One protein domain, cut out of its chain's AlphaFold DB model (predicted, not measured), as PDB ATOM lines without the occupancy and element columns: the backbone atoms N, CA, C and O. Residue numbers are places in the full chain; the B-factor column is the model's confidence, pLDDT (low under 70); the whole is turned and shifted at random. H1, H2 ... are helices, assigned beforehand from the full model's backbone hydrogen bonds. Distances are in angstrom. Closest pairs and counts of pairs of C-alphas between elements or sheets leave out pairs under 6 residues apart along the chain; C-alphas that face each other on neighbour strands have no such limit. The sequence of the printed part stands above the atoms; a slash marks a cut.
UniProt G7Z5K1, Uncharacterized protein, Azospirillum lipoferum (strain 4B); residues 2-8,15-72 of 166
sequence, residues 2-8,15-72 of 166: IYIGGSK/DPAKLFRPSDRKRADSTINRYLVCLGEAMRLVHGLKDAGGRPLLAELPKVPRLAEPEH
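This is residues 2 to 8 and 15 to 72 of the 166 residues of an uncharacterized protein of Azospirillum lipoferum (strain 4B) (UniProt G7Z5K1). With little regular structure, this is one long helix, H2, whose following stretch turns round near Gly 53 and folds back along it, while a loose end with the tiny helix H1 lies beyond the first residues of H2. The printed part has 65 residues with two named helices, H1 then H2, and no named strand; the class is all helix, with under half of the residues in named elements. It is an extended rod, with a radius of gyration of the C-alphas of 18.6 A and spans of 64 by 22 by 13 A.

H1 covers residues 16 to 19, beginning at C-alpha 16 (-49.380, 0.814, 8.374). H2 covers residues 29 to 48, 28.4 A long, ending at C-alpha 48 (-45.732, 41.502, -18.752).

Residues 2 to 3 pair antiparallel with residues 20 to 21. A short link of 9 residues joins H1 to H2, which are apart. In H2 every O i to N i+4 pair is within hydrogen-bond range; H1 is too short for such a pair.

The C-alphas farthest apart, of Asp 15 and Gly 53, are 63.9 A apart. Residues 9 to 14 are cut out, with 14.6 A between C-alphas 8 and 15. Residues 49 to 72 hold no named element. Residues 2 to 8 and 15 to 23 have pLDDT under 70.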
ATOM      1  N   ILE A   2     -49.904  12.426   5.899       57.84
ATOM      2  CA  ILE A   2     -49.148  12.451   4.638       57.84
ATOM      3  C   ILE A   2     -48.438  11.106   4.485       57.84
ATOM      4  O   ILE A   2     -47.760  10.667   5.412       57.84
ATOM      5  N   TYR A   3     -48.619  10.460   3.332       61.28
ATOM      6  CA  TYR A   3     -47.954   9.203   2.991       61.28
ATOM      7  C   TYR A   3     -46.492   9.458   2.605       61.28
ATOM      8  O   TYR A   3     -46.223  10.278   1.728       61.28
ATOM      9  N   ILE A   4     -45.557   8.760   3.253       62.50
ATOM     10  CA  ILE A   4     -44.099   8.980   3.111       62.50
ATOM     11  C   ILE A   4     -43.431   7.884   2.266       62.50
ATOM     12  O   ILE A   4     -42.308   8.048   1.788       62.50
ATOM     13  N   GLY A   5     -44.152   6.793   1.994       51.22
ATOM     14  CA  GLY A   5     -43.659   5.654   1.224       51.22
ATOM     15  C   GLY A   5     -42.977   4.592   2.090       51.22
ATOM     16  O   GLY A   5     -42.248   4.908   3.024       51.22
ATOM     17  N   GLY A   6     -43.191   3.315   1.757       50.28
ATOM     18  CA  GLY A   6     -42.546   2.176   2.428       50.28
ATOM     19  C   GLY A   6     -41.144   1.890   1.887       50.28
ATOM     20  O   GLY A   6     -40.893   2.075   0.698       50.28
ATOM     21  N   SER A   7     -40.203   1.468   2.729       47.50
ATOM     22  CA  SER A   7     -38.876   0.992   2.305       47.50
ATOM     23  C   SER A   7     -38.963  -0.400   1.651       47.50
ATOM     24  O   SER A   7     -39.877  -1.169   1.924       47.50
ATOM     25  N   LYS A   8     -38.010  -0.715   0.755       50.50
ATOM     26  CA  LYS A   8     -38.018  -1.838  -0.216       50.50
ATOM     27  C   LYS A   8     -38.135  -3.270   0.343       50.50
ATOM     28  O   LYS A   8     -38.164  -4.205  -0.445       50.50
ATOM     29  N   ASP A  15     -46.442  -2.334  10.284       58.09
ATOM     30  CA  ASP A  15     -47.447  -1.456  10.873       58.09
ATOM     31  C   ASP A  15     -47.787  -0.262   9.943       58.09
ATOM     32  O   ASP A  15     -46.920   0.596   9.705       58.09
ATOM     33  N   PRO A  16     -49.012  -0.189   9.375       61.84
ATOM     34  CA  PRO A  16     -49.380   0.814   8.374       61.84
ATOM     35  C   PRO A  16     -49.237   2.239   8.911       61.84
ATOM     36  O   PRO A  16     -48.981   3.160   8.138       61.84
ATOM     37  N   ALA A  17     -49.306   2.425  10.232       61.59
ATOM     38  CA  ALA A  17     -49.080   3.704  10.894       61.59
ATOM     39  C   ALA A  17     -47.687   4.301  10.613       61.59
ATOM     40  O   ALA A  17     -47.541   5.519  10.564       61.59
ATOM     41  N   LYS A  18     -46.661   3.479  10.343       63.00
ATOM     42  CA  LYS A  18     -45.300   3.960  10.025       63.00
ATOM     43  C   LYS A  18     -45.191   4.591   8.633       63.00
ATOM     44  O   LYS A  18     -44.227   5.304   8.358       63.00
ATOM     45  N   LEU A  19     -46.165   4.337   7.757       61.16
ATOM     46  CA  LEU A  19     -46.208   4.876   6.394       61.16
ATOM     47  C   LEU A  19     -46.823   6.278   6.328       61.16
ATOM     48  O   LEU A  19     -46.665   6.971   5.315       61.16
ATOM     49  N   PHE A  20     -47.500   6.706   7.395       62.47
ATOM     50  CA  PHE A  20     -48.197   7.982   7.468       62.47
ATOM     51  C   PHE A  20     -47.656   8.803   8.633       62.47
ATOM     52  O   PHE A  20     -47.745   8.384   9.782       62.47
ATOM     53  N   ARG A  21     -47.147  10.015   8.375       65.44
ATOM     54  CA  ARG A  21     -46.934  10.963   9.482       65.44
ATOM     55  C   ARG A  21     -48.214  11.748   9.755       65.44
ATOM     56  O   ARG A  21     -48.846  12.234   8.799       65.44
ATOM     57  N   PRO A  22     -48.592  11.907  11.037       63.25
ATOM     58  CA  PRO A  22     -49.564  12.914  11.409       63.25
ATOM     59  C   PRO A  22     -48.986  14.275  11.017       63.25
ATOM     60  O   PRO A  22     -47.836  14.605  11.293       63.25
ATOM     61  N   SER A  23     -49.771  15.010  10.251       67.38
ATOM     62  CA  SER A  23     -49.453  16.342   9.768       67.38
ATOM     63  C   SER A  23     -50.778  17.057   9.625       67.38
ATOM     64  O   SER A  23     -51.729  16.480   9.078       67.38
ATOM     65  N   ASP A  24     -50.805  18.302  10.089       74.69
ATOM     66  CA  ASP A  24     -51.950  19.204   9.979       74.69
ATOM     67  C   ASP A  24     -52.181  19.654   8.530       74.69
ATOM     68  O   ASP A  24     -53.232  20.189   8.173       74.69
ATOM     69  N   ARG A  25     -51.200  19.419   7.648       71.06
ATOM     70  CA  ARG A  25     -51.284  19.797   6.240       71.06
ATOM     71  C   ARG A  25     -52.101  18.776   5.448       71.06
ATOM     72  O   ARG A  25     -51.864  17.569   5.497       71.06
ATOM     73  N   LYS A  26     -53.024  19.289   4.627       79.75
ATOM     74  CA  LYS A  26     -53.888  18.495   3.729       79.75
ATOM     75  C   LYS A  26     -53.206  18.064   2.421       79.75
ATOM     76  O   LYS A  26     -53.792  17.300   1.658       79.75
ATOM     77  N   ARG A  27     -52.020  18.596   2.101       81.44
ATOM     78  CA  ARG A  27     -51.322  18.402   0.815       81.44
ATOM     79  C   ARG A  27     -49.824  18.180   1.037       81.44
ATOM     80  O   ARG A  27     -49.273  18.696   2.003       81.44
ATOM     81  N   ALA A  28     -49.192  17.436   0.129       82.25
ATOM     82  CA  ALA A  28     -47.743  17.254   0.097       82.25
ATOM     83  C   ALA A  28     -47.035  18.515  -0.427       82.25
ATOM     84  O   ALA A  28     -47.596  19.234  -1.259       82.25
ATOM     85  N   ASP A  29     -45.793  18.741   0.004       85.69
ATOM     86  CA  ASP A  29     -45.020  19.940  -0.352       85.69
ATOM     87  C   ASP A  29     -44.818  20.074  -1.872       85.69
ATOM     88  O   ASP A  29     -44.970  21.168  -2.408       85.69
ATOM     89  N   SER A  30     -44.639  18.963  -2.599       83.31
ATOM     90  CA  SER A  30     -44.559  18.954  -4.072       83.31
ATOM     91  C   SER A  30     -45.834  19.451  -4.758       83.31
ATOM     92  O   SER A  30     -45.798  20.115  -5.795       83.31
ATOM     93  N   THR A  31     -46.996  19.169  -4.166       88.44
ATOM     94  CA  THR A  31     -48.280  19.668  -4.672       88.44
ATOM     95  C   THR A  31     -48.412  21.164  -4.407       88.44
ATOM     96  O   THR A  31     -48.843  21.904  -5.289       88.44
ATOM     97  N   ILE A  32     -48.009  21.617  -3.217       89.38
ATOM     98  CA  ILE A  32     -48.016  23.039  -2.858       89.38
ATOM     99  C   ILE A  32     -47.070  23.816  -3.782       89.38
ATOM    100  O   ILE A  32     -47.472  24.820  -4.362       89.38
ATOM    101  N   ASN A  33     -45.858  23.313  -4.012       91.75
ATOM    102  CA  ASN A  33     -44.906  23.924  -4.933       91.75
ATOM    103  C   ASN A  33     -45.427  23.972  -6.370       91.75
ATOM    104  O   ASN A  33     -45.229  24.980  -7.044       91.75
ATOM    105  N   ARG A  34     -46.160  22.953  -6.837       90.62
ATOM    106  CA  ARG A  34     -46.823  23.010  -8.150       90.62
ATOM    107  C   ARG A  34     -47.829  24.162  -8.235       90.62
ATOM    108  O   ARG A  34     -47.860  24.853  -9.249       90.62
ATOM    109  N   TYR A  35     -48.602  24.412  -7.177       92.81
ATOM    110  CA  TYR A  35     -49.499  25.573  -7.121       92.81
ATOM    111  C   TYR A  35     -48.734  26.897  -7.097       92.81
ATOM    112  O   TYR A  35     -49.100  27.823  -7.816       92.81
ATOM    113  N   LEU A  36     -47.649  26.975  -6.327       92.81
ATOM    114  CA  LEU A  36     -46.797  28.162  -6.259       92.81
ATOM    115  C   LEU A  36     -46.107  28.456  -7.601       92.81
ATOM    116  O   LEU A  36     -45.959  29.621  -7.967       92.81
ATOM    117  N   VAL A  37     -45.750  27.427  -8.377       93.25
ATOM    118  CA  VAL A  37     -45.255  27.588  -9.754       93.25
ATOM    119  C   VAL A  37     -46.336  28.178 -10.654       93.25
ATOM    120  O   VAL A  37     -46.072  29.190 -11.298       93.25
ATOM    121  N   CYS A  38     -47.550  27.615 -10.658       93.50
ATOM    122  CA  CYS A  38     -48.654  28.158 -11.457       93.50
ATOM    123  C   CYS A  38     -48.981  29.610 -11.075       93.50
ATOM    124  O   CYS A  38     -49.196  30.445 -11.949       93.50
ATOM    125  N   LEU A  39     -48.965  29.931  -9.777       93.06
ATOM    126  CA  LEU A  39     -49.160  31.296  -9.294       93.06
ATOM    127  C   LEU A  39     -48.039  32.227  -9.773       93.06
ATOM    128  O   LEU A  39     -48.313  33.317 -10.264       93.06
ATOM    129  N   GLY A  40     -46.780  31.796  -9.675       92.44
ATOM    130  CA  GLY A  40     -45.637  32.568 -10.159       92.44
ATOM    131  C   GLY A  40     -45.684  32.814 -11.670       92.44
ATOM    132  O   GLY A  40     -45.343  33.904 -12.123       92.44
ATOM    133  N   GLU A  41     -46.139  31.838 -12.456       93.50
ATOM    134  CA  GLU A  41     -46.358  32.000 -13.898       93.50
ATOM    135  C   GLU A  41     -47.481  32.996 -14.198       93.50
ATOM    136  O   GLU A  41     -47.288  33.888 -15.021       93.50
ATOM    137  N   ALA A  42     -48.606  32.917 -13.482       92.81
ATOM    138  CA  ALA A  42     -49.688  33.889 -13.614       92.81
ATOM    139  C   ALA A  42     -49.214  35.318 -13.295       92.81
ATOM    140  O   ALA A  42     -49.475  36.239 -14.065       92.81
ATOM    141  N   MET A  43     -48.442  35.500 -12.218       92.62
ATOM    142  CA  MET A  43     -47.889  36.811 -11.850       92.62
ATOM    143  C   MET A  43     -46.903  37.344 -12.897       92.62
ATOM    144  O   MET A  43     -46.905  38.538 -13.184       92.62
ATOM    145  N   ARG A  44     -46.097  36.473 -13.520       92.12
ATOM    146  CA  ARG A  44     -45.215  36.862 -14.636       92.12
ATOM    147  C   ARG A  44     -45.997  37.304 -15.864       92.12
ATOM    148  O   ARG A  44     -45.602  38.280 -16.495       92.12
ATOM    149  N   LEU A  45     -47.085  36.607 -16.195       91.94
ATOM    150  CA  LEU A  45     -47.963  37.007 -17.294       91.94
ATOM    151  C   LEU A  45     -48.552  38.393 -17.022       91.94
ATOM    152  O   LEU A  45     -48.427  39.270 -17.867       91.94
ATOM    153  N   VAL A  46     -49.103  38.614 -15.826       91.38
ATOM    154  CA  VAL A  46     -49.685  39.910 -15.435       91.38
ATOM    155  C   VAL A  46     -48.642  41.028 -15.436       91.38
ATOM    156  O   VAL A  46     -48.919  42.109 -15.942       91.38
ATOM    157  N   HIS A  47     -47.432  40.776 -14.936       90.56
ATOM    158  CA  HIS A  47     -46.347  41.761 -14.954       90.56
ATOM    159  C   HIS A  47     -45.914  42.151 -16.379       90.56
ATOM    160  O   HIS A  47     -45.530  43.294 -16.616       90.56
ATOM    161  N   GLY A  48     -46.003  41.224 -17.339       89.88
ATOM    162  CA  GLY A  48     -45.732  41.502 -18.752       89.88
ATOM    163  C   GLY A  48     -46.848  42.267 -19.471       89.88
ATOM    164  O   GLY A  48     -46.608  42.823 -20.545       89.88
ATOM    165  N   LEU A  49     -48.057  42.310 -18.904       92.75
ATOM    166  CA  LEU A  49     -49.180  43.044 -19.473       92.75
ATOM    167  C   LEU A  49     -49.103  44.532 -19.104       92.75
ATOM    168  O   LEU A  49     -48.732  44.923 -17.994       92.75
ATOM    169  N   LYS A  50     -49.493  45.370 -20.063       91.94
ATOM    170  CA  LYS A  50     -49.604  46.820 -19.901       91.94
ATOM    171  C   LYS A  50     -51.065  47.228 -19.988       91.94
ATOM    172  O   LYS A  50     -51.821  46.653 -20.767       91.94
ATOM    173  N   ASP A  51     -51.436  48.218 -19.194       90.44
ATOM    174  CA  ASP A  51     -52.735  48.874 -19.283       90.44
ATOM    175  C   ASP A  51     -52.825  49.739 -20.558       90.44
ATOM    176  O   ASP A  51     -51.812  49.995 -21.220       90.44
ATOM    177  N   ALA A  52     -54.017  50.233 -20.898       89.81
ATOM    178  CA  ALA A  52     -54.262  51.092 -22.061       89.81
ATOM    179  C   ALA A  52     -53.361  52.345 -22.084       89.81
ATOM    180  O   ALA A  52     -52.990  52.829 -23.151       89.81
ATOM    181  N   GLY A  53     -52.947  52.835 -20.910       88.06
ATOM    182  CA  GLY A  53     -51.985  53.933 -20.757       88.06
ATOM    183  C   GLY A  53     -50.506  53.533 -20.871       88.06
ATOM    184  O   GLY A  53     -49.636  54.328 -20.518       88.06
ATOM    185  N   GLY A  54     -50.193  52.298 -21.274       86.44
ATOM    186  CA  GLY A  54     -48.823  51.791 -21.440       86.44
ATOM    187  C   GLY A  54     -48.070  51.500 -20.136       86.44
ATOM    188  O   GLY A  54     -46.898  51.112 -20.180       86.44
ATOM    189  N   ARG A  55     -48.722  51.663 -18.979       87.50
ATOM    190  CA  ARG A  55     -48.152  51.374 -17.656       87.50
ATOM    191  C   ARG A  55     -48.242  49.876 -17.357       87.50
ATOM    192  O   ARG A  55     -49.242  49.259 -17.719       87.50
ATOM    193  N   PRO A  56     -47.228  49.273 -16.715       87.06
ATOM    194  CA  PRO A  56     -47.302  47.874 -16.315       87.06
ATOM    195  C   PRO A  56     -48.414  47.679 -15.275       87.06
ATOM    196  O   PRO A  56     -48.547  48.484 -14.354       87.06
ATOM    197  N   LEU A  57     -49.197  46.606 -15.416       88.88
ATOM    198  CA  LEU A  57     -50.272  46.261 -14.468       88.88
ATOM    199  C   LEU A  57     -49.735  45.876 -13.083       88.88
ATOM    200  O   LEU A  57     -50.416  46.043 -12.075       88.88
ATOM    201  N   LEU A  58     -48.501  45.374 -13.037       88.44
ATOM    202  CA  LEU A  58     -47.782  45.054 -11.813       88.44
ATOM    203  C   LEU A  58     -46.430  45.769 -11.851       88.44
ATOM    204  O   LEU A  58     -45.653  45.528 -12.773       88.44
ATOM    205  N   ALA A  59     -46.140  46.627 -10.873       86.75
ATOM    206  CA  ALA A  59     -44.898  47.405 -10.860       86.75
ATOM    207  C   ALA A  59     -43.656  46.523 -10.644       86.75
ATOM    208  O   ALA A  59     -42.669  46.650 -11.363       86.75
ATOM    209  N   GLU A  60     -43.734  45.584  -9.701       89.62
ATOM    210  CA  GLU A  60     -42.647  44.671  -9.349       89.62
ATOM    211  C   GLU A  60     -43.158  43.234  -9.287       89.62
ATOM    212  O   GLU A  60     -44.297  42.981  -8.888       89.62
ATOM    213  N   LEU A  61     -42.316  42.275  -9.679       89.12
ATOM    214  CA  LEU A  61     -42.675  40.863  -9.654       89.12
ATOM    215  C   LEU A  61     -42.512  40.291  -8.231       89.12
ATOM    216  O   LEU A  61     -41.380  40.192  -7.747       89.12
ATOM    217  N   PRO A  62     -43.593  39.840  -7.566       89.06
ATOM    218  CA  PRO A  62     -43.495  39.260  -6.237       89.06
ATOM    219  C   PRO A  62     -42.697  37.954  -6.267       89.06
ATOM    220  O   PRO A  62     -42.908  37.072  -7.109       89.06
ATOM    221  N   LYS A  63     -41.782  37.804  -5.307       90.00
ATOM    222  CA  LYS A  63     -40.978  36.590  -5.158       90.00
ATOM    223  C   LYS A  63     -41.806  35.505  -4.477       90.00
ATOM    224  O   LYS A  63     -42.078  35.575  -3.283       90.00
ATOM    225  N   VAL A  64     -42.179  34.479  -5.234       86.88
ATOM    226  CA  VAL A  64     -42.904  33.323  -4.695       86.88
ATOM    227  C   VAL A  64     -41.905  32.359  -4.032       86.88
ATOM    228  O   VAL A  64     -41.002  31.870  -4.722       86.88
ATOM    229  N   PRO A  65     -42.015  32.082  -2.717       88.94
ATOM    230  CA  PRO A  65     -41.126  31.145  -2.035       88.94
ATOM    231  C   PRO A  65     -41.369  29.711  -2.522       88.94
ATOM    232  O   PRO A  65     -42.457  29.377  -2.984       88.94
ATOM    233  N   ARG A  66     -40.357  28.848  -2.404       86.75
ATOM    234  CA  ARG A  66     -40.487  27.404  -2.645       86.75
ATOM    235  C   ARG A  66     -40.240  26.653  -1.350       86.75
ATOM    236  O   ARG A  66     -39.321  26.990  -0.607       86.75
ATOM    237  N   LEU A  67     -41.060  25.645  -1.096       87.31
ATOM    238  CA  LEU A  67     -40.871  24.729   0.021       87.31
ATOM    239  C   LEU A  67     -39.753  23.740  -0.317       87.31
ATOM    240  O   LEU A  67     -39.581  23.378  -1.482       87.31
ATOM    241  N   ALA A  68     -39.003  23.304   0.695       85.50
ATOM    242  CA  ALA A  68     -37.991  22.271   0.524       85.50
ATOM    243  C   ALA A  68     -38.670  20.935   0.194       85.50
ATOM    244  O   ALA A  68     -39.484  20.443   0.975       85.50
ATOM    245  N   GLU A  69     -38.349  20.359  -0.962       79.12
ATOM    246  CA  GLU A  69     -38.838  19.038  -1.351       79.12
ATOM    247  C   GLU A  69     -37.789  17.973  -1.030       79.12
ATOM    248  O   GLU A  69     -36.611  18.166  -1.344       79.12
ATOM    249  N   PRO A  70     -38.187  16.835  -0.439       76.62
ATOM    250  CA  PRO A  70     -37.305  15.684  -0.357       76.62
ATOM    251  C   PRO A  70     -37.043  15.141  -1.767       76.62
ATOM    252  O   PRO A  70     -37.974  14.872  -2.529       76.62
ATOM    253  N   GLU A  71     -35.771  14.960  -2.118       77.94
ATOM    254  CA  GLU A  71     -35.390  14.386  -3.406       77.94
ATOM    255  C   GLU A  71     -35.774  12.899  -3.451       77.94
ATOM    256  O   GLU A  71     -35.211  12.052  -2.752       77.94
ATOM    257  N   HIS A  72     -36.780  12.569  -4.261       72.88
ATOM    258  CA  HIS A  72     -37.223  11.193  -4.444       72.88
ATOM    259  C   HIS A  72     -36.454  10.537  -5.588       72.88
ATOM    260  O   HIS A  72     -36.771  10.733  -6.762       72.88
TER     261      HIS A  72